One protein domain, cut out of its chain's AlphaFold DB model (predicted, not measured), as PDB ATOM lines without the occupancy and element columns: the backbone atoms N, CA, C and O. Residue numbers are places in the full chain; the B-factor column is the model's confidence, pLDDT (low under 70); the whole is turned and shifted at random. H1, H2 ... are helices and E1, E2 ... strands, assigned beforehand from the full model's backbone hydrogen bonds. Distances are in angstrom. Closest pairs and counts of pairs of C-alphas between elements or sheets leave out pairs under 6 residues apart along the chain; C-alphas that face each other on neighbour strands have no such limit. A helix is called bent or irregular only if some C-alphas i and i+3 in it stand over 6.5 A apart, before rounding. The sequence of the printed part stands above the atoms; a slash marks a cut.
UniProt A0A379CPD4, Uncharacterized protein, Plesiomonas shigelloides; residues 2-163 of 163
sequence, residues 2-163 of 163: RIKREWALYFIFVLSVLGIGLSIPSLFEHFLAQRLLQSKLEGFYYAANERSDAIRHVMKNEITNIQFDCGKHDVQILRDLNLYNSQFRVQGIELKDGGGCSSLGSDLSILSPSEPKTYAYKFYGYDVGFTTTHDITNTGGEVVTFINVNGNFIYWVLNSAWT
ATOM      1  N   ARG A   2      19.400 101.393  28.671       56.78
ATOM      2  CA  ARG A   2      19.013 100.126  29.332       56.78
ATOM      3  C   ARG A   2      19.351  98.967  28.395       56.78
ATOM      4  O   ARG A   2      18.691  98.797  27.374       56.78
ATOM      5  N   ILE A   3      20.383  98.200  28.729       62.19
ATOM      6  CA  ILE A   3      20.713  96.958  28.023       62.19
ATOM      7  C   ILE A   3      19.533  95.994  28.197       62.19
ATOM      8  O   ILE A   3      19.079  95.752  29.317       62.19
ATOM      9  N   LYS A   4      18.994  95.476  27.088       74.56
ATOM     10  CA  LYS A   4      17.934  94.459  27.126       74.56
ATOM     11  C   LYS A   4      18.496  93.193  27.784       74.56
ATOM     12  O   LYS A   4      19.585  92.754  27.430       74.56
ATOM     13  N   ARG A   5      17.748  92.607  28.725       73.19
ATOM     14  CA  ARG A   5      18.166  91.474  29.579       73.19
ATOM     15  C   ARG A   5      18.755  90.289  28.796       73.19
ATOM     16  O   ARG A   5      19.672  89.640  29.279       73.19
ATOM     17  N   GLU A   6      18.280  90.053  27.577       74.50
ATOM     18  CA  GLU A   6      18.767  88.981  26.696       74.50
ATOM     19  C   GLU A   6      20.183  89.231  26.159       74.50
ATOM     20  O   GLU A   6      20.993  88.311  26.104       74.50
ATOM     21  N   TRP A   7      20.531  90.485  25.862       79.06
ATOM     22  CA  TRP A   7      21.881  90.859  25.428       79.06
ATOM     23  C   TRP A   7      22.891  90.774  26.570       79.06
ATOM     24  O   TRP A   7      24.041  90.413  26.340       79.06
ATOM     25  N   ALA A   8      22.457  91.050  27.803       80.88
ATOM     26  CA  ALA A   8      23.291  90.860  28.988       80.88
ATOM     27  C   ALA A   8      23.620  89.374  29.216       80.88
ATOM     28  O   ALA A   8      24.766  89.044  29.502       80.88
ATOM     29  N   LEU A   9      22.645  88.475  29.029       83.25
ATOM     30  CA  LEU A   9      22.861  87.028  29.142       83.25
ATOM     31  C   LEU A   9      23.798  86.499  28.048       83.25
ATOM     32  O   LEU A   9      24.692  85.711  28.345       83.25
ATOM     33  N   TYR A  10      23.653  86.983  26.810       85.12
ATOM     34  CA  TYR A  10      24.543  86.615  25.705       85.12
ATOM     35  C   TYR A  10      25.984  87.086  25.944       85.12
ATOM     36  O   TYR A  10      26.927  86.324  25.737       85.12
ATOM     37  N   PHE A  11      26.161  88.317  26.436       83.94
ATOM     38  CA  PHE A  11      27.484  88.842  26.776       83.94
ATOM     39  C   PHE A  11      28.143  88.051  27.903       83.94
ATOM     40  O   PHE A  11      29.318  87.721  27.789       83.94
ATOM     41  N   ILE A  12      27.397  87.707  28.959       84.44
ATOM     42  CA  ILE A  12      27.911  86.885  30.063       84.44
ATOM     43  C   ILE A  12      28.336  85.511  29.547       84.44
ATOM     44  O   ILE A  12      29.437  85.073  29.866       84.44
ATOM     45  N   PHE A  13      27.520  84.873  28.703       85.00
ATOM     46  CA  PHE A  13      27.841  83.571  28.122       85.00
ATOM     47  C   PHE A  13      29.134  83.616  27.294       85.00
ATOM     48  O   PHE A  13      30.049  82.825  27.526       85.00
ATOM     49  N   VAL A  14      29.266  84.593  26.392       86.00
ATOM     50  CA  VAL A  14      30.473  84.769  25.569       86.00
ATOM     51  C   VAL A  14      31.699  85.076  26.432       86.00
ATOM     52  O   VAL A  14      32.755  84.489  26.205       86.00
ATOM     53  N   LEU A  15      31.565  85.924  27.458       83.75
ATOM     54  CA  LEU A  15      32.664  86.251  28.369       83.75
ATOM     55  C   LEU A  15      33.107  85.032  29.189       83.75
ATOM     56  O   LEU A  15      34.301  84.841  29.399       83.75
ATOM     57  N   SER A  16      32.166  84.181  29.614       80.25
ATOM     58  CA  SER A  16      32.491  82.930  30.304       80.25
ATOM     59  C   SER A  16      33.187  81.925  29.388       80.25
ATOM     60  O   SER A  16      34.170  81.321  29.804       80.25
ATOM     61  N   VAL A  17      32.766  81.795  28.125       82.75
ATOM     62  CA  VAL A  17      33.428  80.907  27.153       82.75
ATOM     63  C   VAL A  17      34.839  81.401  26.819       82.75
ATOM     64  O   VAL A  17      35.767  80.599  26.794       82.75
ATOM     65  N   LEU A  18      35.031  82.711  26.628       80.75
ATOM     66  CA  LEU A  18      36.351  83.308  26.398       80.75
ATOM     67  C   LEU A  18      37.261  83.196  27.624       80.75
ATOM     68  O   LEU A  18      38.415  82.806  27.486       80.75
ATOM     69  N   GLY A  19      36.745  83.493  28.819       77.88
ATOM     70  CA  GLY A  19      37.502  83.388  30.065       77.88
ATOM     71  C   GLY A  19      37.957  81.957  30.342       77.88
ATOM     72  O   GLY A  19      39.129  81.726  30.632       77.88
ATOM     73  N   ILE A  20      37.065  80.980  30.174       75.62
ATOM     74  CA  ILE A  20      37.391  79.558  30.326       75.62
ATOM     75  C   ILE A  20      38.362  79.113  29.219       75.62
ATOM     76  O   ILE A  20      39.387  78.501  29.516       75.62
ATOM     77  N   GLY A  21      38.110  79.488  27.961       72.81
ATOM     78  CA  GLY A  21      38.956  79.132  26.818       72.81
ATOM     79  C   GLY A  21      40.383  79.686  26.889       72.81
ATOM     80  O   GLY A  21      41.309  79.014  26.449       72.81
ATOM     81  N   LEU A  22      40.583  80.866  27.486       72.50
ATOM     82  CA  LEU A  22      41.908  81.472  27.689       72.50
ATOM     83  C   LEU A  22      42.651  80.917  28.916       72.50
ATOM     84  O   LEU A  22      43.877  80.978  28.961       72.50
ATOM     85  N   SER A  23      41.932  80.367  29.899       67.81
ATOM     86  CA  SER A  23      42.518  79.882  31.161       67.81
ATOM     87  C   SER A  23      42.934  78.410  31.119       67.81
ATOM     88  O   SER A  23      43.859  78.009  31.819       67.81
ATOM     89  N   ILE A  24      42.249  77.586  30.318       68.25
ATOM     90  CA  ILE A  24      42.534  76.146  30.206       68.25
ATOM     91  C   ILE A  24      43.946  75.855  29.652       68.25
ATOM     92  O   ILE A  24      44.613  74.990  30.221       68.25
ATOM     93  N   PRO A  25      44.442  76.543  28.600       73.25
ATOM     94  CA  PRO A  25      45.742  76.228  28.009       73.25
ATOM     95  C   PRO A  25      46.903  76.421  28.988       73.25
ATOM     96  O   PRO A  25      47.743  75.539  29.119       73.25
ATOM     97  N   SER A  26      46.916  77.522  29.747       72.88
ATOM     98  CA  SER A  26      48.017  77.836  30.667       72.88
ATOM     99  C   SER A  26      48.078  76.890  31.868       72.88
ATOM    100  O   SER A  26      49.162  76.481  32.290       72.88
ATOM    101  N   LEU A  27      46.920  76.488  32.402       72.12
ATOM    102  CA  LEU A  27      46.850  75.530  33.505       72.12
ATOM    103  C   LEU A  27      47.274  74.125  33.055       72.12
ATOM    104  O   LEU A  27      47.962  73.410  33.787       72.12
ATOM    105  N   PHE A  28      46.874  73.738  31.842       77.44
ATOM    106  CA  PHE A  28      47.189  72.433  31.273       77.44
ATOM    107  C   PHE A  28      48.668  72.312  30.895       77.44
ATOM    108  O   PHE A  28      49.284  71.286  31.183       77.44
ATOM    109  N   GLU A  29      49.267  73.366  30.335       79.25
ATOM    110  CA  GLU A  29      50.705  73.419  30.050       79.25
ATOM    111  C   GLU A  29      51.546  73.274  31.317       79.25
ATOM    112  O   GLU A  29      52.496  72.493  31.337       79.25
ATOM    113  N   HIS A  30      51.176  73.959  32.404       79.38
ATOM    114  CA  HIS A  30      51.915  73.856  33.660       79.38
ATOM    115  C   HIS A  30      51.833  72.447  34.262       79.38
ATOM    116  O   HIS A  30      52.846  71.889  34.685       79.38
ATOM    117  N   PHE A  31      50.642  71.841  34.249       84.44
ATOM    118  CA  PHE A  31      50.452  70.469  34.717       84.44
ATOM    119  C   PHE A  31      51.240  69.457  33.872       84.44
ATOM    120  O   PHE A  31      51.922  68.591  34.421       84.44
ATOM    121  N   LEU A  32      51.196  69.584  32.542       83.44
ATOM    122  CA  LEU A  32      51.965  68.732  31.635       83.44
ATOM    123  C   LEU A  32      53.472  68.895  31.841       83.44
ATOM    124  O   LEU A  32      54.176  67.891  31.930       83.44
ATOM    125  N   ALA A  33      53.967  70.128  31.958       86.12
ATOM    126  CA  ALA A  33      55.381  70.401  32.193       86.12
ATOM    127  C   ALA A  33      55.865  69.781  33.510       86.12
ATOM    128  O   ALA A  33      56.912  69.138  33.537       86.12
ATOM    129  N   GLN A  34      55.079  69.897  34.586       85.50
ATOM    130  CA  GLN A  34      55.396  69.261  35.864       85.50
ATOM    131  C   GLN A  34      55.407  67.735  35.766       85.50
ATOM    132  O   GLN A  34      56.336  67.099  36.258       85.50
ATOM    133  N   ARG A  35      54.409  67.131  35.109       86.44
ATOM    134  CA  ARG A  35      54.342  65.675  34.926       86.44
ATOM    135  C   ARG A  35      55.495  65.143  34.080       86.44
ATOM    136  O   ARG A  35      56.084  64.122  34.427       86.44
ATOM    137  N   LEU A  36      55.840  65.844  33.003       88.12
ATOM    138  CA  LEU A  36      56.988  65.511  32.164       88.12
ATOM    139  C   LEU A  36      58.295  65.634  32.944       88.12
ATOM    140  O   LEU A  36      59.122  64.729  32.880       88.12
ATOM    141  N   LEU A  37      58.466  66.710  33.717       89.50
ATOM    142  CA  LEU A  37      59.640  66.899  34.563       89.50
ATOM    143  C   LEU A  37      59.769  65.774  35.596       89.50
ATOM    144  O   LEU A  37      60.838  65.184  35.713       89.50
ATOM    145  N   GLN A  38      58.685  65.441  36.301       87.62
ATOM    146  CA  GLN A  38      58.661  64.350  37.278       87.62
ATOM    147  C   GLN A  38      59.031  63.012  36.637       87.62
ATOM    148  O   GLN A  38      59.933  62.342  37.121       87.62
ATOM    149  N   SER A  39      58.416  62.665  35.505       84.25
ATOM    150  CA  SER A  39      58.718  61.417  34.797       84.25
ATOM    151  C   SER A  39      60.178  61.341  34.328       84.25
ATOM    152  O   SER A  39      60.813  60.293  34.438       84.25
ATOM    153  N   LYS A  40      60.743  62.451  33.832       86.75
ATOM    154  CA  LYS A  40      62.156  62.513  33.428       86.75
ATOM    155  C   LYS A  40      63.096  62.382  34.624       86.75
ATOM    156  O   LYS A  40      64.101  61.683  34.516       86.75
ATOM    157  N   LEU A  41      62.762  63.015  35.750       88.12
ATOM    158  CA  LEU A  41      63.517  62.890  36.996       88.12
ATOM    159  C   LEU A  41      63.477  61.458  37.525       88.12
ATOM    160  O   LEU A  41      64.525  60.913  37.842       88.12
ATOM    161  N   GLU A  42      62.306  60.826  37.578       87.81
ATOM    162  CA  GLU A  42      62.161  59.430  38.009       87.81
ATOM    163  C   GLU A  42      62.991  58.481  37.141       87.81
ATOM    164  O   GLU A  42      63.739  57.661  37.673       87.81
ATOM    165  N   GLY A  43      62.935  58.637  35.814       80.75
ATOM    166  CA  GLY A  43      63.768  57.860  34.894       80.75
ATOM    167  C   GLY A  43      65.266  58.082  35.124       80.75
ATOM    168  O   GLY A  43      66.038  57.124  35.140       80.75
ATOM    169  N   PHE A  44      65.676  59.330  35.366       83.62
ATOM    170  CA  PHE A  44      67.059  59.660  35.705       83.62
ATOM    171  C   PHE A  44      67.495  59.016  37.027       83.62
ATOM    172  O   PHE A  44      68.554  58.397  37.082       83.62
ATOM    173  N   TYR A  45      66.683  59.121  38.082       82.50
ATOM    174  CA  TYR A  45      66.982  58.527  39.384       82.50
ATOM    175  C   TYR A  45      67.072  57.008  39.312       82.50
ATOM    176  O   TYR A  45      67.970  56.432  39.920       82.50
ATOM    177  N   TYR A  46      66.187  56.366  38.549       83.50
ATOM    178  CA  TYR A  46      66.232  54.926  38.334       83.50
ATOM    179  C   TYR A  46      67.557  54.501  37.684       83.50
ATOM    180  O   TYR A  46      68.278  53.678  38.247       83.50
ATOM    181  N   ALA A  47      67.928  55.126  36.561       80.69
ATOM    182  CA  ALA A  47      69.179  54.829  35.859       80.69
ATOM    183  C   ALA A  47      70.421  55.136  36.717       80.69
ATOM    184  O   ALA A  47      71.385  54.369  36.739       80.69
ATOM    185  N   ALA A  48      70.397  56.243  37.466       82.06
ATOM    186  CA  ALA A  48      71.470  56.608  38.382       82.06
ATOM    187  C   ALA A  48      71.613  55.600  39.533       82.06
ATOM    188  O   ALA A  48      72.735  55.264  39.917       82.06
ATOM    189  N   ASN A  49      70.498  55.097  40.069       85.94
ATOM    190  CA  ASN A  49      70.512  54.113  41.144       85.94
ATOM    191  C   ASN A  49      71.021  52.751  40.659       85.94
ATOM    192  O   ASN A  49      71.903  52.181  41.293       85.94
ATOM    193  N   GLU A  50      70.543  52.272  39.508       85.25
ATOM    194  CA  GLU A  50      71.015  51.023  38.897       85.25
ATOM    195  C   GLU A  50      72.535  51.052  38.669       85.25
ATOM    196  O   GLU A  50      73.264  50.138  39.062       85.25
ATOM    197  N   ARG A  51      73.042  52.166  38.127       83.62
ATOM    198  CA  ARG A  51      74.480  52.408  37.982       83.62
ATOM    199  C   ARG A  51      75.208  52.397  39.325       83.62
ATOM    200  O   ARG A  51      76.275  51.793  39.437       83.62
ATOM    201  N   SER A  52      74.661  53.082  40.328       85.75
ATOM    202  CA  SER A  52      75.249  53.141  41.669       85.75
ATOM    203  C   SER A  52      75.361  51.750  42.290       85.75
ATOM    204  O   SER A  52      76.393  51.426  42.878       85.75
ATOM    205  N   ASP A  53      74.344  50.909  42.116       87.50
ATOM    206  CA  ASP A  53      74.319  49.546  42.637       87.50
ATOM    207  C   ASP A  53      75.344  48.648  41.935       87.50
ATOM    208  O   ASP A  53      76.081  47.924  42.610       87.50
ATOM    209  N   ALA A  54      75.478  48.759  40.609       86.56
ATOM    210  CA  ALA A  54      76.496  48.041  39.842       86.56
ATOM    211  C   ALA A  54      77.927  48.431  40.263       86.56
ATOM    212  O   ALA A  54      78.749  47.560  40.550       86.56
ATOM    213  N   ILE A  55      78.214  49.734  40.376       88.56
ATOM    214  CA  ILE A  55      79.502  50.259  40.869       88.56
ATOM    215  C   ILE A  55      79.791  49.718  42.271       88.56
ATOM    216  O   ILE A  55      80.871  49.192  42.542       88.56
ATOM    217  N   ARG A  56      78.799  49.804  43.162       89.19
ATOM    218  CA  ARG A  56      78.920  49.374  44.554       89.19
ATOM    219  C   ARG A  56      79.243  47.892  44.673       89.19
ATOM    220  O   ARG A  56      80.051  47.511  45.521       89.19
ATOM    221  N   HIS A  57      78.586  47.067  43.863       89.19
ATOM    222  CA  HIS A  57      78.772  45.624  43.864       89.19
ATOM    223  C   HIS A  57      80.213  45.246  43.508       89.19
ATOM    224  O   HIS A  57      80.851  44.507  44.257       89.19
ATOM    225  N   VAL A  58      80.743  45.828  42.431       89.06
ATOM    226  CA  VAL A  58      82.117  45.592  41.968       89.06
ATOM    227  C   VAL A  58      83.135  46.069  42.988       89.06
ATOM    228  O   VAL A  58      83.960  45.274  43.431       89.06
ATOM    229  N   MET A  59      83.029  47.328  43.430       92.06
ATOM    230  CA  MET A  59      83.962  47.889  44.408       92.06
ATOM    231  C   MET A  59      84.004  47.028  45.671       92.06
ATOM    232  O   MET A  59      85.077  46.668  46.143       92.06
ATOM    233  N   LYS A  60      82.839  46.637  46.203       92.12
ATOM    234  CA  LYS A  60      82.767  45.762  47.378       92.12
ATOM    235  C   LYS A  60      83.479  44.430  47.133       92.12
ATOM    236  O   LYS A  60      84.217  43.978  48.009       92.12
ATOM    237  N   ASN A  61      83.237  43.792  45.989       90.81
ATOM    238  CA  ASN A  61      83.852  42.508  45.678       90.81
ATOM    239  C   ASN A  61      85.379  42.620  45.607       90.81
ATOM    240  O   ASN A  61      86.082  41.811  46.203       90.81
ATOM    241  N   GLU A  62      85.894  43.629  44.917       91.00
ATOM    242  CA  GLU A  62      87.335  43.810  44.757       91.00
ATOM    243  C   GLU A  62      88.033  44.113  46.077       91.00
ATOM    244  O   GLU A  62      88.986  43.426  46.433       91.00
ATOM    245  N   ILE A  63      87.505  45.059  46.859       91.56
ATOM    246  CA  ILE A  63      88.070  45.430  48.167       91.56
ATOM    247  C   ILE A  63      88.174  44.220  49.103       91.56
ATOM    248  O   ILE A  63      89.084  44.149  49.925       91.56
ATOM    249  N   THR A  64      87.228  43.283  49.013       90.81
ATOM    250  CA  THR A  64      87.158  42.136  49.928       90.81
ATOM    251  C   THR A  64      87.973  40.928  49.478       90.81
ATOM    252  O   THR A  64      88.340  40.123  50.331       90.81
ATOM    253  N   ASN A  65      88.254  40.783  48.180       93.12
ATOM    254  CA  ASN A  65      88.846  39.560  47.630       93.12
ATOM    255  C   ASN A  65      90.240  39.741  47.013       93.12
ATOM    256  O   ASN A  65      90.907  38.731  46.777       93.12
ATOM    257  N   ILE A  66      90.674  40.975  46.735       94.19
ATOM    258  CA  ILE A  66      92.018  41.259  46.216       94.19
ATOM    259  C   ILE A  66      93.075  41.017  47.300       94.19
ATOM    260  O   ILE A  66      92.904  41.401  48.458       94.19
ATOM    261  N   GLN A  67      94.182  40.388  46.908       95.12
ATOM    262  CA  GLN A  67      95.318  40.057  47.773       95.12
ATOM    263  C   GLN A  67      96.458  41.076  47.682       95.12
ATOM    264  O   GLN A  67      97.297  41.120  48.580       95.12
ATOM    265  N   PHE A  68      96.448  41.931  46.655       94.69
ATOM    266  CA  PHE A  68      97.489  42.915  46.365       94.69
ATOM    267  C   PHE A  68      98.847  42.273  46.074       94.69
ATOM    268  O   PHE A  68      99.877  42.707  46.587       94.69
ATOM    269  N   ASP A  69      98.849  41.236  45.243       94.12
ATOM    270  CA  ASP A  69     100.068  40.573  44.771       94.12
ATOM    271  C   ASP A  69     100.201  40.576  43.243       94.12
ATOM    272  O   ASP A  69     101.228  40.155  42.709       94.12
ATOM    273  N   CYS A  70      99.174  41.056  42.529       92.81
ATOM    274  CA  CYS A  70      99.093  40.988  41.069       92.81
ATOM    275  C   CYS A  70      99.285  39.580  40.492       92.81
ATOM    276  O   CYS A  70      99.630  39.399  39.321       92.81
ATOM    277  N   GLY A  71      99.028  38.564  41.309       92.44
ATOM    278  CA  GLY A  71      98.993  37.183  40.902       92.44
ATOM    279  C   GLY A  71      97.782  36.891  40.023       92.44
ATOM    280  O   GLY A  71      96.916  37.727  39.748       92.44
ATOM    281  N   LYS A  72      97.689  35.631  39.594       92.69
ATOM    282  CA  LYS A  72      96.582  35.158  38.757       92.69
ATOM    283  C   LYS A  72      95.210  35.448  39.380       92.69
ATOM    284  O   LYS A  72      94.276  35.726  38.641       92.69
ATOM    285  N   HIS A  73      95.103  35.377  40.707       93.56
ATOM    286  CA  HIS A  73      93.866  35.624  41.451       93.56
ATOM    287  C   HIS A  73      93.393  37.077  41.320       93.56
ATOM    288  O   HIS A  73      92.276  37.312  40.865       93.56
ATOM    289  N   ASP A  74      94.260  38.046  41.616       93.50
ATOM    290  CA  ASP A  74      93.937  39.474  41.507       93.50
ATOM    291  C   ASP A  74      93.570  39.857  40.069       93.50
ATOM    292  O   ASP A  74      92.549  40.497  39.828       93.50
ATOM    293  N   VAL A  75      94.344  39.382  39.088       91.19
ATOM    294  CA  VAL A  75      94.058  39.629  37.666       91.19
ATOM    295  C   VAL A  75      92.732  38.993  37.236       91.19
ATOM    296  O   VAL A  75      92.020  39.562  36.411       91.19
ATOM    297  N   GLN A  76      92.376  37.825  37.780       91.50
ATOM    298  CA  GLN A  76      91.079  37.198  37.519       91.50
ATOM    299  C   GLN A  76      89.930  38.013  38.101       91.50
ATOM    300  O   GLN A  76      88.935  38.187  37.405       91.50
ATOM    301  N   ILE A  77      90.072  38.550  39.314       92.06
ATOM    302  CA  ILE A  77      89.063  39.430  39.920       92.06
ATOM    303  C   ILE A  77      88.876  40.695  39.077       92.06
ATOM    304  O   ILE A  77      87.746  41.034  38.732       92.06
ATOM    305  N   LEU A  78      89.971  41.347  38.677       90.50
ATOM    306  CA  LEU A  78      89.942  42.559  37.845       90.50
ATOM    307  C   LEU A  78      89.364  42.322  36.435       90.50
ATOM    308  O   LEU A  78      89.080  43.273  35.709       90.50
ATOM    309  N   ARG A  79      89.232  41.062  36.007       88.00
ATOM    310  CA  ARG A  79      88.728  40.670  34.680       88.00
ATOM    311  C   ARG A  79      87.484  39.791  34.740       88.00
ATOM    312  O   ARG A  79      87.077  39.268  33.702       88.00
ATOM    313  N   ASP A  80      86.905  39.593  35.919       85.38
ATOM    314  CA  ASP A  80      85.723  38.753  36.070       85.38
ATOM    315  C   ASP A  80      84.576  39.379  35.279       85.38
ATOM    316  O   ASP A  80      84.155  40.493  35.567       85.38
ATOM    317  N   LEU A  81      84.054  38.665  34.281       71.62
ATOM    318  CA  LEU A  81      82.981  39.149  33.411       71.62
ATOM    319  C   LEU A  81      81.669  39.419  34.161       71.62
ATOM    320  O   LEU A  81      80.831  40.158  33.655       71.62
ATOM    321  N   ASN A  82      81.481  38.844  35.352       76.81
ATOM    322  CA  ASN A  82      80.317  39.125  36.196       76.81
ATOM    323  C   ASN A  82      80.444  40.464  36.937       76.81
ATOM    324  O   ASN A  82      79.445  41.011  37.404       76.81
ATOM    325  N   LEU A  83      81.667  40.985  37.055       71.12
ATOM    326  CA  LEU A  83      81.990  42.245  37.728       71.12
ATOM    327  C   LEU A  83      82.387  43.330  36.725       71.12
ATOM    328  O   LEU A  83      82.137  44.509  36.952       71.12
ATOM    329  N   TYR A  84      82.959  42.942  35.591       68.25
ATOM    330  CA  TYR A  84      83.317  43.836  34.510       68.25
ATOM    331  C   TYR A  84      82.042  44.387  33.874       68.25
ATOM    332  O   TYR A  84      81.343  43.712  33.118       68.25
ATOM    333  N   ASN A  85      81.717  45.627  34.220       73.00
ATOM    334  CA  ASN A  85      80.532  46.313  33.735       73.00
ATOM    335  C   ASN A  85      80.920  47.611  33.020       73.00
ATOM    336  O   ASN A  85      82.022  48.134  33.172       73.00
ATOM    337  N   SER A  86      79.986  48.160  32.248       78.94
ATOM    338  CA  SER A  86      80.205  49.367  31.444       78.94
ATOM    339  C   SER A  86      80.449  50.642  32.263       78.94
ATOM    340  O   SER A  86      80.701  51.694  31.672       78.94
ATOM    341  N   GLN A  87      80.373  50.582  33.599       85.00
ATOM    342  CA  GLN A  87      80.550  51.740  34.473       85.00
ATOM    343  C   GLN A  87      82.018  52.096  34.686       85.00
ATOM    344  O   GLN A  87      82.311  53.254  34.993       85.00
ATOM    345  N   PHE A  88      82.923  51.138  34.479       87.19
ATOM    346  CA  PHE A  88      84.363  51.339  34.551       87.19
ATOM    347  C   PHE A  88      85.003  51.069  33.193       87.19
ATOM    348  O   PHE A  88      84.692  50.088  32.524       87.19
ATOM    349  N   ARG A  89      85.918  51.945  32.776       87.38
ATOM    350  CA  ARG A  89      86.733  51.710  31.576       87.38
ATOM    351  C   ARG A  89      87.893  50.777  31.884       87.38
ATOM    352  O   ARG A  89      88.173  49.841  31.138       87.38
ATOM    353  N   VAL A  90      88.559  51.061  32.997       90.25
ATOM    354  CA  VAL A  90      89.727  50.344  33.497       90.25
ATOM    355  C   VAL A  90      89.612  50.266  35.012       90.25
ATOM    356  O   VAL A  90      89.194  51.222  35.664       90.25
ATOM    357  N   GLN A  91      90.002  49.127  35.558       93.12
ATOM    358  CA  GLN A  91      90.150  48.889  36.988       93.12
ATOM    359  C   GLN A  91      91.519  48.256  37.212       93.12
ATOM    360  O   GLN A  91      92.029  47.552  36.333       93.12
ATOM    361  N   GLY A  92      92.132  48.523  38.352       94.44
ATOM    362  CA  GLY A  92      93.459  48.002  38.627       94.44
ATOM    363  C   GLY A  92      93.927  48.270  40.038       94.44
ATOM    364  O   GLY A  92      93.223  48.873  40.849       94.44
ATOM    365  N   ILE A  93      95.130  47.786  40.310       95.31
ATOM    366  CA  ILE A  93      95.806  47.955  41.582       95.31
ATOM    367  C   ILE A  93      97.197  48.535  41.375       95.31
ATOM    368  O   ILE A  93      97.904  48.150  40.447       95.31
ATOM    369  N   GLU A  94      97.572  49.449  42.259       94.56
ATOM    370  CA  GLU A  94      98.923  49.988  42.390       94.56
ATOM    371  C   GLU A  94      99.476  49.511  43.733       94.56
ATOM    372  O   GLU A  94      98.862  49.715  44.785       94.56
ATOM    373  N   LEU A  95     100.607  48.813  43.700       94.31
ATOM    374  CA  LEU A  95     101.199  48.229  44.895       94.31
ATOM    375  C   LEU A  95     102.026  49.272  45.646       94.31
ATOM    376  O   LEU A  95     102.696  50.114  45.051       94.31
ATOM    377  N   LYS A  96     102.041  49.172  46.976       91.94
ATOM    378  CA  LYS A  96     102.804  50.069  47.862       91.94
ATOM    379  C   LYS A  96     104.310  50.088  47.559       91.94
ATOM    380  O   LYS A  96     104.972  51.090  47.809       91.94
ATOM    381  N   ASP A  97     104.835  48.973  47.047       88.19
ATOM    382  CA  ASP A  97     106.253  48.778  46.727       88.19
ATOM    383  C   ASP A  97     106.574  49.192  45.273       88.19
ATOM    384  O   ASP A  97     107.704  49.038  44.809       88.19
ATOM    385  N   GLY A  98     105.586  49.752  44.566       86.06
ATOM    386  CA  GLY A  98     105.651  50.138  43.162       86.06
ATOM    387  C   GLY A  98     105.141  49.050  42.217       86.06
ATOM    388  O   GLY A  98     105.074  47.867  42.555       86.06
ATOM    389  N   GLY A  99     104.793  49.466  41.002       90.31
ATOM    390  CA  GLY A  99     104.173  48.589  40.014       90.31
ATOM    391  C   GLY A  99     102.695  48.321  40.304       90.31
ATOM    392  O   GLY A  99     102.074  48.951  41.165       90.31
ATOM    393  N   GLY A 100     102.137  47.339  39.602       93.75
ATOM    394  CA  GLY A 100     100.715  47.053  39.675       93.75
ATOM    395  C   GLY A 100     100.230  46.144  38.557       93.75
ATOM    396  O   GLY A 100     101.004  45.510  37.836       93.75
ATOM    397  N   CYS A 101      98.916  46.065  38.430       94.25
ATOM    398  CA  CYS A 101      98.242  45.324  37.377       94.25
ATOM    399  C   CYS A 101      96.843  45.885  37.179       94.25
ATOM    400  O   CYS A 101      96.271  46.542  38.048       94.25
ATOM    401  N   SER A 102      96.280  45.626  36.009       93.81
ATOM    402  CA  SER A 102      94.973  46.146  35.629       93.81
ATOM    403  C   SER A 102      94.131  45.074  34.956       93.81
ATOM    404  O   SER A 102      94.622  44.009  34.568       93.81
ATOM    405  N   SER A 103      92.858  45.382  34.727       91.06
ATOM    406  CA  SER A 103      91.975  44.582  33.878       91.06
ATOM    407  C   SER A 103      92.520  44.394  32.454       91.06
ATOM    408  O   SER A 103      92.177  43.420  31.779       91.06
ATOM    409  N   LEU A 104      93.427  45.267  31.999       90.00
ATOM    410  CA  LEU A 104      94.108  45.146  30.708       90.00
ATOM    411  C   LEU A 104      95.331  44.212  30.754       90.00
ATOM    412  O   LEU A 104      95.867  43.848  29.710       90.00
ATOM    413  N   GLY A 105      95.719  43.739  31.940       84.88
ATOM    414  CA  GLY A 105      96.810  42.796  32.168       84.88
ATOM    415  C   GLY A 105      97.996  43.453  32.861       84.88
ATOM    416  O   GLY A 105      98.257  43.162  34.024       84.88
ATOM    417  N   SER A 106      98.718  44.327  32.157       87.06
ATOM    418  CA  SER A 106      99.890  45.005  32.717       87.06
ATOM    419  C   SER A 106      99.512  46.125  33.682       87.06
ATOM    420  O   SER A 106      98.376  46.609  33.691       87.06
ATOM    421  N   ASP A 107     100.501  46.554  34.461       89.81
ATOM    422  CA  ASP A 107     100.420  47.790  35.227       89.81
ATOM    423  C   ASP A 107     100.086  48.987  34.328       89.81
ATOM    424  O   ASP A 107     100.518  49.059  33.171       89.81
ATOM    425  N   LEU A 108      99.324  49.923  34.882       87.69
ATOM    426  CA  LEU A 108      99.001  51.205  34.280       87.69
ATOM    427  C   LEU A 108      99.140  52.270  35.363       87.69
ATOM    428  O   LEU A 108      98.424  52.242  36.364       87.69
ATOM    429  N   SER A 109     100.018  53.243  35.121       85.75
ATOM    430  CA  SER A 109     100.193  54.407  35.994       85.75
ATOM    431  C   SER A 109      99.015  55.373  35.822       85.75
ATOM    432  O   SER A 109      99.086  56.371  35.105       85.75
ATOM    433  N   ILE A 110      97.875  54.998  36.405       87.81
ATOM    434  CA  ILE A 110      96.610  55.730  36.314       87.81
ATOM    435  C   ILE A 110      96.540  56.826  37.373       87.81
ATOM    436  O   ILE A 110      96.135  57.950  37.067       87.81
ATOM    437  N   LEU A 111      96.923  56.511  38.614       86.25
ATOM    438  CA  LEU A 111      96.909  57.471  39.709       86.25
ATOM    439  C   LEU A 111      98.102  58.407  39.565       86.25
ATOM    440  O   LEU A 111      99.246  58.044  39.822       86.25
ATOM    441  N   SER A 112      97.829  59.648  39.176       75.44
ATOM    442  CA  SER A 112      98.892  60.631  39.041       75.44
ATOM    443  C   SER A 112      99.541  60.919  40.408       75.44
ATOM    444  O   SER A 112      98.837  61.197  41.390       75.44
ATOM    445  N   PRO A 113     100.881  60.883  40.515       73.94
ATOM    446  CA  PRO A 113     101.577  61.267  41.739       73.94
ATOM    447  C   PRO A 113     101.523  62.782  41.985       73.94
ATOM    448  O   PRO A 113     101.674  63.211  43.126       73.94
ATOM    449  N   SER A 114     101.308  63.585  40.936       75.69
ATOM    450  CA  SER A 114     101.232  65.048  41.021       75.69
ATOM    451  C   SER A 114      99.825  65.576  41.287       75.69
ATOM    452  O   SER A 114      99.694  66.702  41.762       75.69
ATOM    453  N   GLU A 115      98.783  64.793  40.988       76.19
ATOM    454  CA  GLU A 115      97.406  65.232  41.212       76.19
ATOM    455  C   GLU A 115      97.012  65.068  42.684       76.19
ATOM    456  O   GLU A 115      97.342  64.056  43.321       76.19
ATOM    457  N   PRO A 116      96.278  66.037  43.255       78.44
ATOM    458  CA  PRO A 116      95.776  65.913  44.608       78.44
ATOM    459  C   PRO A 116      94.826  64.715  44.716       78.44
ATOM    460  O   PRO A 116      93.899  64.525  43.927       78.44
ATOM    461  N   LYS A 117      95.064  63.901  45.743       85.25
ATOM    462  CA  LYS A 117      94.213  62.782  46.144       85.25
ATOM    463  C   LYS A 117      93.208  63.291  47.177       85.25
ATOM    464  O   LYS A 117      93.581  63.561  48.318       85.25
ATOM    465  N   THR A 118      91.944  63.453  46.790       86.00
ATOM    466  CA  THR A 118      90.897  63.983  47.680       86.00
ATOM    467  C   THR A 118      89.994  62.866  48.177       86.00
ATOM    468  O   THR A 118      89.297  62.246  47.384       86.00
ATOM    469  N   TYR A 119      89.959  62.642  49.491       90.69
ATOM    470  CA  TYR A 119      89.023  61.711  50.124       90.69
ATOM    471  C   TYR A 119      87.702  62.409  50.425       90.69
ATOM    472  O   TYR A 119      87.693  63.466  51.054       90.69
ATOM    473  N   ALA A 120      86.595  61.826  49.970       87.19
ATOM    474  CA  ALA A 120      85.287  62.476  50.044       87.19
ATOM    475  C   ALA A 120      84.275  61.719  50.907       87.19
ATOM    476  O   ALA A 120      83.423  62.347  51.532       87.19
ATOM    477  N   TYR A 121      84.335  60.384  50.951       88.94
ATOM    478  CA  TYR A 121      83.368  59.590  51.712       88.94
ATOM    479  C   TYR A 121      83.925  58.229  52.140       88.94
ATOM    480  O   TYR A 121      84.945  57.772  51.629       88.94
ATOM    481  N   LYS A 122      83.231  57.572  53.078       91.31
ATOM    482  CA  LYS A 122      83.546  56.214  53.536       91.31
ATOM    483  C   LYS A 122      82.677  55.167  52.841       91.31
ATOM    484  O   LYS A 122      81.459  55.314  52.773       91.31
ATOM    485  N   PHE A 123      83.293  54.068  52.417       90.38
ATOM    486  CA  PHE A 123      82.642  52.921  51.797       90.38
ATOM    487  C   PHE A 123      83.134  51.621  52.436       90.38
ATOM    488  O   PHE A 123      84.319  51.316  52.384       90.38
ATOM    489  N   TYR A 124      82.239  50.862  53.080       89.12
ATOM    490  CA  TYR A 124      82.590  49.620  53.797       89.12
ATOM    491  C   TYR A 124      83.773  49.769  54.780       89.12
ATOM    492  O   TYR A 124      84.556  48.847  54.972       89.12
ATOM    493  N   GLY A 125      83.897  50.936  55.422       89.81
ATOM    494  CA  GLY A 125      84.979  51.237  56.368       89.81
ATOM    495  C   GLY A 125      86.245  51.822  55.736       89.81
ATOM    496  O   GLY A 125      87.092  52.326  56.470       89.81
ATOM    497  N   TYR A 126      86.339  51.847  54.407       92.25
ATOM    498  CA  TYR A 126      87.463  52.412  53.666       92.25
ATOM    499  C   TYR A 126      87.191  53.852  53.237       92.25
ATOM    500  O   TYR A 126      86.066  54.190  52.867       92.25
ATOM    501  N   ASP A 127      88.215  54.703  53.272       93.06
ATOM    502  CA  ASP A 127      88.132  56.057  52.728       93.06
ATOM    503  C   ASP A 127      88.250  56.009  51.202       93.06
ATOM    504  O   ASP A 127      89.228  55.501  50.651       93.06
ATOM    505  N   VAL A 128      87.232  56.535  50.525       93.44
ATOM    506  CA  VAL A 128      87.173  56.607  49.068       93.44
ATOM    507  C   VAL A 128      87.658  57.970  48.611       93.44
ATOM    508  O   VAL A 128      87.135  59.015  49.021       93.44
ATOM    509  N   GLY A 129      88.666  57.934  47.750       92.94
ATOM    510  CA  GLY A 129      89.256  59.095  47.124       92.94
ATOM    511  C   GLY A 129      88.861  59.257  45.665       92.94
ATOM    512  O   GLY A 129      88.494  58.301  44.984       92.94
ATOM    513  N   PHE A 130      88.968  60.495  45.199       91.00
ATOM    514  CA  PHE A 130      88.791  60.889  43.812       91.00
ATOM    515  C   PHE A 130      90.016  61.657  43.332       91.00
ATOM    516  O   PHE A 130      90.632  62.419  44.083       91.00
ATOM    517  N   THR A 131      90.369  61.430  42.076       90.38
ATOM    518  CA  THR A 131      91.406  62.155  41.345       90.38
ATOM    519  C   THR A 131      91.118  62.041  39.845       90.38
ATOM    520  O   THR A 131      90.037  61.592  39.447       90.38
ATOM    521  N   THR A 132      92.062  62.441  39.008       88.31
ATOM    522  CA  THR A 132      92.005  62.270  37.558       88.31
ATOM    523  C   THR A 132      93.135  61.368  37.076       88.31
ATOM    524  O   THR A 132      94.165  61.221  37.740       88.31
ATOM    525  N   THR A 133      92.939  60.732  35.920       87.38
ATOM    526  CA  THR A 133      94.017  60.001  35.247       87.38
ATOM    527  C   THR A 133      95.178  60.946  34.969       87.38
ATOM    528  O   THR A 133      94.962  62.122  34.672       87.38
ATOM    529  N   HIS A 134      96.399  60.419  34.991       78.62
ATOM    530  CA  HIS A 134      97.574  61.180  34.586       78.62
ATOM    531  C   HIS A 134      97.424  61.702  33.144       78.62
ATOM    532  O   HIS A 134      97.336  60.919  32.198       78.62
ATOM    533  N   ASP A 135      97.370  63.024  32.980       72.00
ATOM    534  CA  ASP A 135      97.216  63.677  31.681       72.00
ATOM    535  C   ASP A 135      98.529  64.342  31.258       72.00
ATOM    536  O   ASP A 135      98.967  65.343  31.820       72.00
ATOM    537  N   ILE A 136      99.151  63.771  30.228       65.69
ATOM    538  CA  ILE A 136     100.394  64.273  29.627       65.69
ATOM    539  C   ILE A 136     100.158  65.382  28.586       65.69
ATOM    540  O   ILE A 136     101.109  66.020  28.141       65.69
ATOM    541  N   THR A 137      98.911  65.598  28.162       69.12
ATOM    542  CA  THR A 137      98.538  66.520  27.071       69.12
ATOM    543  C   THR A 137      97.782  67.763  27.531       69.12
ATOM    544  O   THR A 137      97.550  68.659  26.718       69.12
ATOM    545  N   ASN A 138      97.419  67.838  28.814       66.00
ATOM    546  CA  ASN A 138      96.608  68.906  29.400       66.00
ATOM    547  C   ASN A 138      95.231  69.071  28.715       66.00
ATOM    548  O   ASN A 138      94.704  70.180  28.599       66.00
ATOM    549  N   THR A 139      94.670  67.967  28.212       70.69
ATOM    550  CA  THR A 139      93.333  67.889  27.600       70.69
ATOM    551  C   THR A 139      92.236  67.496  28.597       70.69
ATOM    552  O   THR A 139      91.054  67.509  28.248       70.69
ATOM    553  N   GLY A 140      92.609  67.238  29.850       70.69
ATOM    554  CA  GLY A 140      91.753  66.761  30.927       70.69
ATOM    555  C   GLY A 140      91.866  65.246  31.105       70.69
ATOM    556  O   GLY A 140      91.786  64.486  30.143       70.69
ATOM    557  N   GLY A 141      92.031  64.798  32.353       80.69
ATOM    558  CA  GLY A 141      92.027  63.375  32.703       80.69
ATOM    559  C   GLY A 141      90.620  62.823  32.949       80.69
ATOM    560  O   GLY A 141      89.690  63.562  33.284       80.69
ATOM    561  N   GLU A 142      90.458  61.508  32.823       87.00
ATOM    562  CA  GLU A 142      89.222  60.831  33.220       87.00
ATOM    563  C   GLU A 142      89.113  60.761  34.746       87.00
ATOM    564  O   GLU A 142      90.118  60.745  35.454       87.00
ATOM    565  N   VAL A 143      87.887  60.712  35.272       88.94
ATOM    566  CA  VAL A 143      87.668  60.640  36.722       88.94
ATOM    567  C   VAL A 143      88.071  59.263  37.237       88.94
ATOM    568  O   VAL A 143      87.550  58.239  36.788       88.94
ATOM    569  N   VAL A 144      88.949  59.251  38.237       92.06
ATOM    570  CA  VAL A 144      89.414  58.041  38.910       92.06
ATOM    571  C   VAL A 144      88.908  58.041  40.341       92.06
ATOM    572  O   VAL A 144      89.126  58.987  41.096       92.06
ATOM    573  N   THR A 145      88.239  56.960  40.721       93.19
ATOM    574  CA  THR A 145      87.954  56.635  42.121       93.19
ATOM    575  C   THR A 145      89.015  55.672  42.621       93.19
ATOM    576  O   THR A 145      89.397  54.763  41.890       93.19
ATOM    577  N   PHE A 146      89.478  55.833  43.854       94.44
ATOM    578  CA  PHE A 146      90.444  54.913  44.445       94.44
ATOM    579  C   PHE A 146      90.200  54.696  45.933       94.44
ATOM    580  O   PHE A 146      89.580  55.513  46.615       94.44
ATOM    581  N   ILE A 147      90.725  53.589  46.442       95.25
ATOM    582  CA  ILE A 147      90.774  53.268  47.866       95.25
ATOM    583  C   ILE A 147      92.198  52.861  48.212       95.25
ATOM    584  O   ILE A 147      92.807  52.072  47.494       95.25
ATOM    585  N   ASN A 148      92.713  53.381  49.327       93.50
ATOM    586  CA  ASN A 148      93.977  52.928  49.893       93.50
ATOM    587  C   ASN A 148      93.731  51.799  50.906       93.50
ATOM    588  O   ASN A 148      92.981  51.971  51.868       93.50
ATOM    589  N   VAL A 149      94.391  50.662  50.705       92.88
ATOM    590  CA  VAL A 149      94.416  49.522  51.620       92.88
ATOM    591  C   VAL A 149      95.867  49.245  52.004       92.88
ATOM    592  O   VAL A 149      96.627  48.638  51.250       92.88
ATOM    593  N   ASN A 150      96.260  49.687  53.201       92.19
ATOM    594  CA  ASN A 150      97.600  49.475  53.764       92.19
ATOM    595  C   ASN A 150      98.751  49.931  52.842       92.19
ATOM    596  O   ASN A 150      99.795  49.281  52.770       92.19
ATOM    597  N   GLY A 151      98.561  51.044  52.129       91.50
ATOM    598  CA  GLY A 151      99.538  51.597  51.191       91.50
ATOM    599  C   GLY A 151      99.361  51.135  49.745       91.50
ATOM    600  O   GLY A 151      99.860  51.816  48.857       91.50
ATOM    601  N   ASN A 152      98.632  50.045  49.496       94.31
ATOM    602  CA  ASN A 152      98.239  49.661  48.142       94.31
ATOM    603  C   ASN A 152      96.994  50.441  47.727       94.31
ATOM    604  O   ASN A 152      96.151  50.759  48.568       94.31
ATOM    605  N   PHE A 153      96.834  50.702  46.440       94.50
ATOM    606  CA  PHE A 153      95.633  51.318  45.905       94.50
ATOM    607  C   PHE A 153      94.870  50.331  45.037       94.50
ATOM    608  O   PHE A 153      95.466  49.644  44.217       94.50
ATOM    609  N   ILE A 154      93.549  50.301  45.191       95.06
ATOM    610  CA  ILE A 154      92.637  49.822  44.148       95.06
ATOM    611  C   ILE A 154      92.056  51.065  43.488       95.06
ATOM    612  O   ILE A 154      91.650  51.994  44.194       95.06
ATOM    613  N   TYR A 155      92.028  51.100  42.161       94.25
ATOM    614  CA  TYR A 155      91.503  52.221  41.396       94.25
ATOM    615  C   TYR A 155      90.506  51.774  40.329       94.25
ATOM    616  O   TYR A 155      90.604  50.693  39.750       94.25
ATOM    617  N   TRP A 156      89.580  52.679  40.023       93.62
ATOM    618  CA  TRP A 156      88.559  52.528  38.997       93.62
ATOM    619  C   TRP A 156      88.445  53.809  38.176       93.62
ATOM    620  O   TRP A 156      88.115  54.872  38.706       93.62
ATOM    621  N   VAL A 157      88.679  53.705  36.871       92.44
ATOM    622  CA  VAL A 157      88.449  54.785  35.908       92.44
ATOM    623  C   VAL A 157      86.975  54.765  35.519       92.44
ATOM    624  O   VAL A 157      86.508  53.825  34.869       92.44
ATOM    625  N   LEU A 158      86.228  55.787  35.934       89.12
ATOM    626  CA  LEU A 158      84.796  55.873  35.673       89.12
ATOM    627  C   LEU A 158      84.535  56.142  34.193       89.12
ATOM    628  O   LEU A 158      85.106  57.051  33.594       89.12
ATOM    629  N   ASN A 159      83.599  55.395  33.614       85.81
ATOM    630  CA  ASN A 159      83.125  55.676  32.272       85.81
ATOM    631  C   ASN A 159      82.242  56.933  32.277       85.81
ATOM    632  O   ASN A 159      81.111  56.927  32.765       85.81
ATOM    633  N   SER A 160      82.766  58.026  31.737       74.69
ATOM    634  CA  SER A 160      82.080  59.313  31.610       74.69
ATOM    635  C   SER A 160      81.237  59.438  30.334       74.69
ATOM    636  O   SER A 160      80.659  60.497  30.102       74.69
ATOM    637  N   ALA A 161      81.134  58.391  29.505       67.38
ATOM    638  CA  ALA A 161      80.238  58.398  28.352       67.38
ATOM    639  C   ALA A 161      78.780  58.265  28.823       67.38
ATOM    640  O   ALA A 161      78.339  57.189  29.225       67.38
ATOM    641  N   TRP A 162      78.042  59.372  28.790       51.91
ATOM    642  CA  TRP A 162      76.596  59.404  28.992       51.91
ATOM    643  C   TRP A 162      75.925  59.364  27.616       51.91
ATOM    644  O   TRP A 162      76.171  60.249  26.796       51.91
ATOM    645  N   THR A 163      75.095  58.355  27.356       45.16
ATOM    646  CA  THR A 163      74.155  58.329  26.219       45.16
ATOM    647  C   THR A 163      72.750  58.096  26.718       45.16
ATOM    648  O   THR A 163      72.616  57.226  27.609       45.16
TER     649      THR A 163
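Overview. This is residues 2 to 163 of the 163 residues of an uncharacterized protein of Plesiomonas shigelloides (UniProt A0A379CPD4). One very long helix, H1, sticks out as an arm from a small compact head: its residues 5 to 50 stand free, and its residues 55 to 63 pack on a strongly twisted sheet of six strands. The short helix H2 folds back beside the end of H1 and packs on the E1 and E2 part of the sheet. The printed part has 162 residues with two named helices and then six named strands, in the order H1, H2, E1, E2, E3, E4, E5, E6, and the class is mixed, helices and strands. The sheet runs E2, E1, E6, E5, E4, E3, with its neighbours antiparallel. The whole is extended, a rod spanning 103 by 35 by 27 A with a radius of gyration of the C-alphas of 28.8 A, and the arm makes the length.

Along the chain. H1 covers residues 5 to 65 and by its hydrogen bonds was assigned as one helix, but it is bent: C-alphas 22 and 25 are 6.5 A apart. Its first arm, H1a, holds residues 5 to 22, starts with C-alpha 5 at (18.166, 91.474, 29.579) and is 25.8 A long. Its second arm, H1b, holds residues 25 to 65, is 59.9 A long and ends with C-alpha 65 at (88.846, 39.560, 47.630). The arms stand at a shallow tilt of 20 degrees. H2 follows at residues 72 to 77. The strands are E1, residues 88 to 94, 16.6 A long; E2, residues 100 to 102; E3, residues 118 to 123, 14.4 A; E4, residues 126 to 132, 19.4 A; E5, residues 143 to 149, 19.8 A; and E6, residues 152 to 158, 19.4 A, ending with C-alpha 158 at (84.796, 55.873, 35.673).

Arrangement. E3, E4, E5 and E6 form a meander, each strand the antiparallel neighbour of the one before. N 123 and O 126 are 2.8 A apart across the hairpin of E3 and E4, N 129 and O 146 are 2.8 A apart across that of E4 and E5, and N 147 and O 154 are 2.9 A apart across that of E5 and E6. E6 is also the neighbour of E1, antiparallel at 168 degrees, with N 92 and O 155 3.0 A apart. E1 and E2 form a hairpin, with N 93 and O 101 2.8 A apart, and the edge strands are E2 and E3. The helices and the sheet make two layers, with H1b and H2 on one face of the sheet. H1b has a height over the sheet of 4.1 A, only just above the sheet's level; it lies over E5 and runs slantwise to the strands, at 38 degrees to E5 on the local plane. The closest C-alphas of H1b and E6 are those of Ile 63 and Ile 154, 7.5 A. With its residues 62 to 65 alone H1b only just touches H2, with 3 pairs of C-alphas within 8 A, the closest those of Glu 62 and Ile 77, 6.8 A. They form a helical hairpin, opposite ways at a shallow tilt of 17 degrees. H2 is on the sheet too; its closest C-alpha to E2 is that of Val 75, 6.9 A from Ser 102. H1a is not on the sheet and is apart from H2. In H1a, H1b and H2 every O i to N i+4 pair is within hydrogen-bond range.

Size, cuts and confidence. The two C-alphas farthest apart are those of Arg 2 and Asp 97, 102.7 A. Without residues 2 to 50, which stand free, the body of 113 residues spans 37 by 35 by 28 A. The link from E2 to E3, residues 103 to 117, is long. The printed part has no cut and ends at Thr 163, the chain's last residue. The mean pLDDT of the printed part is 84.7; under 70 are residues 2 to 3, 23 to 24, 84, 136 to 138 and 161 to 163.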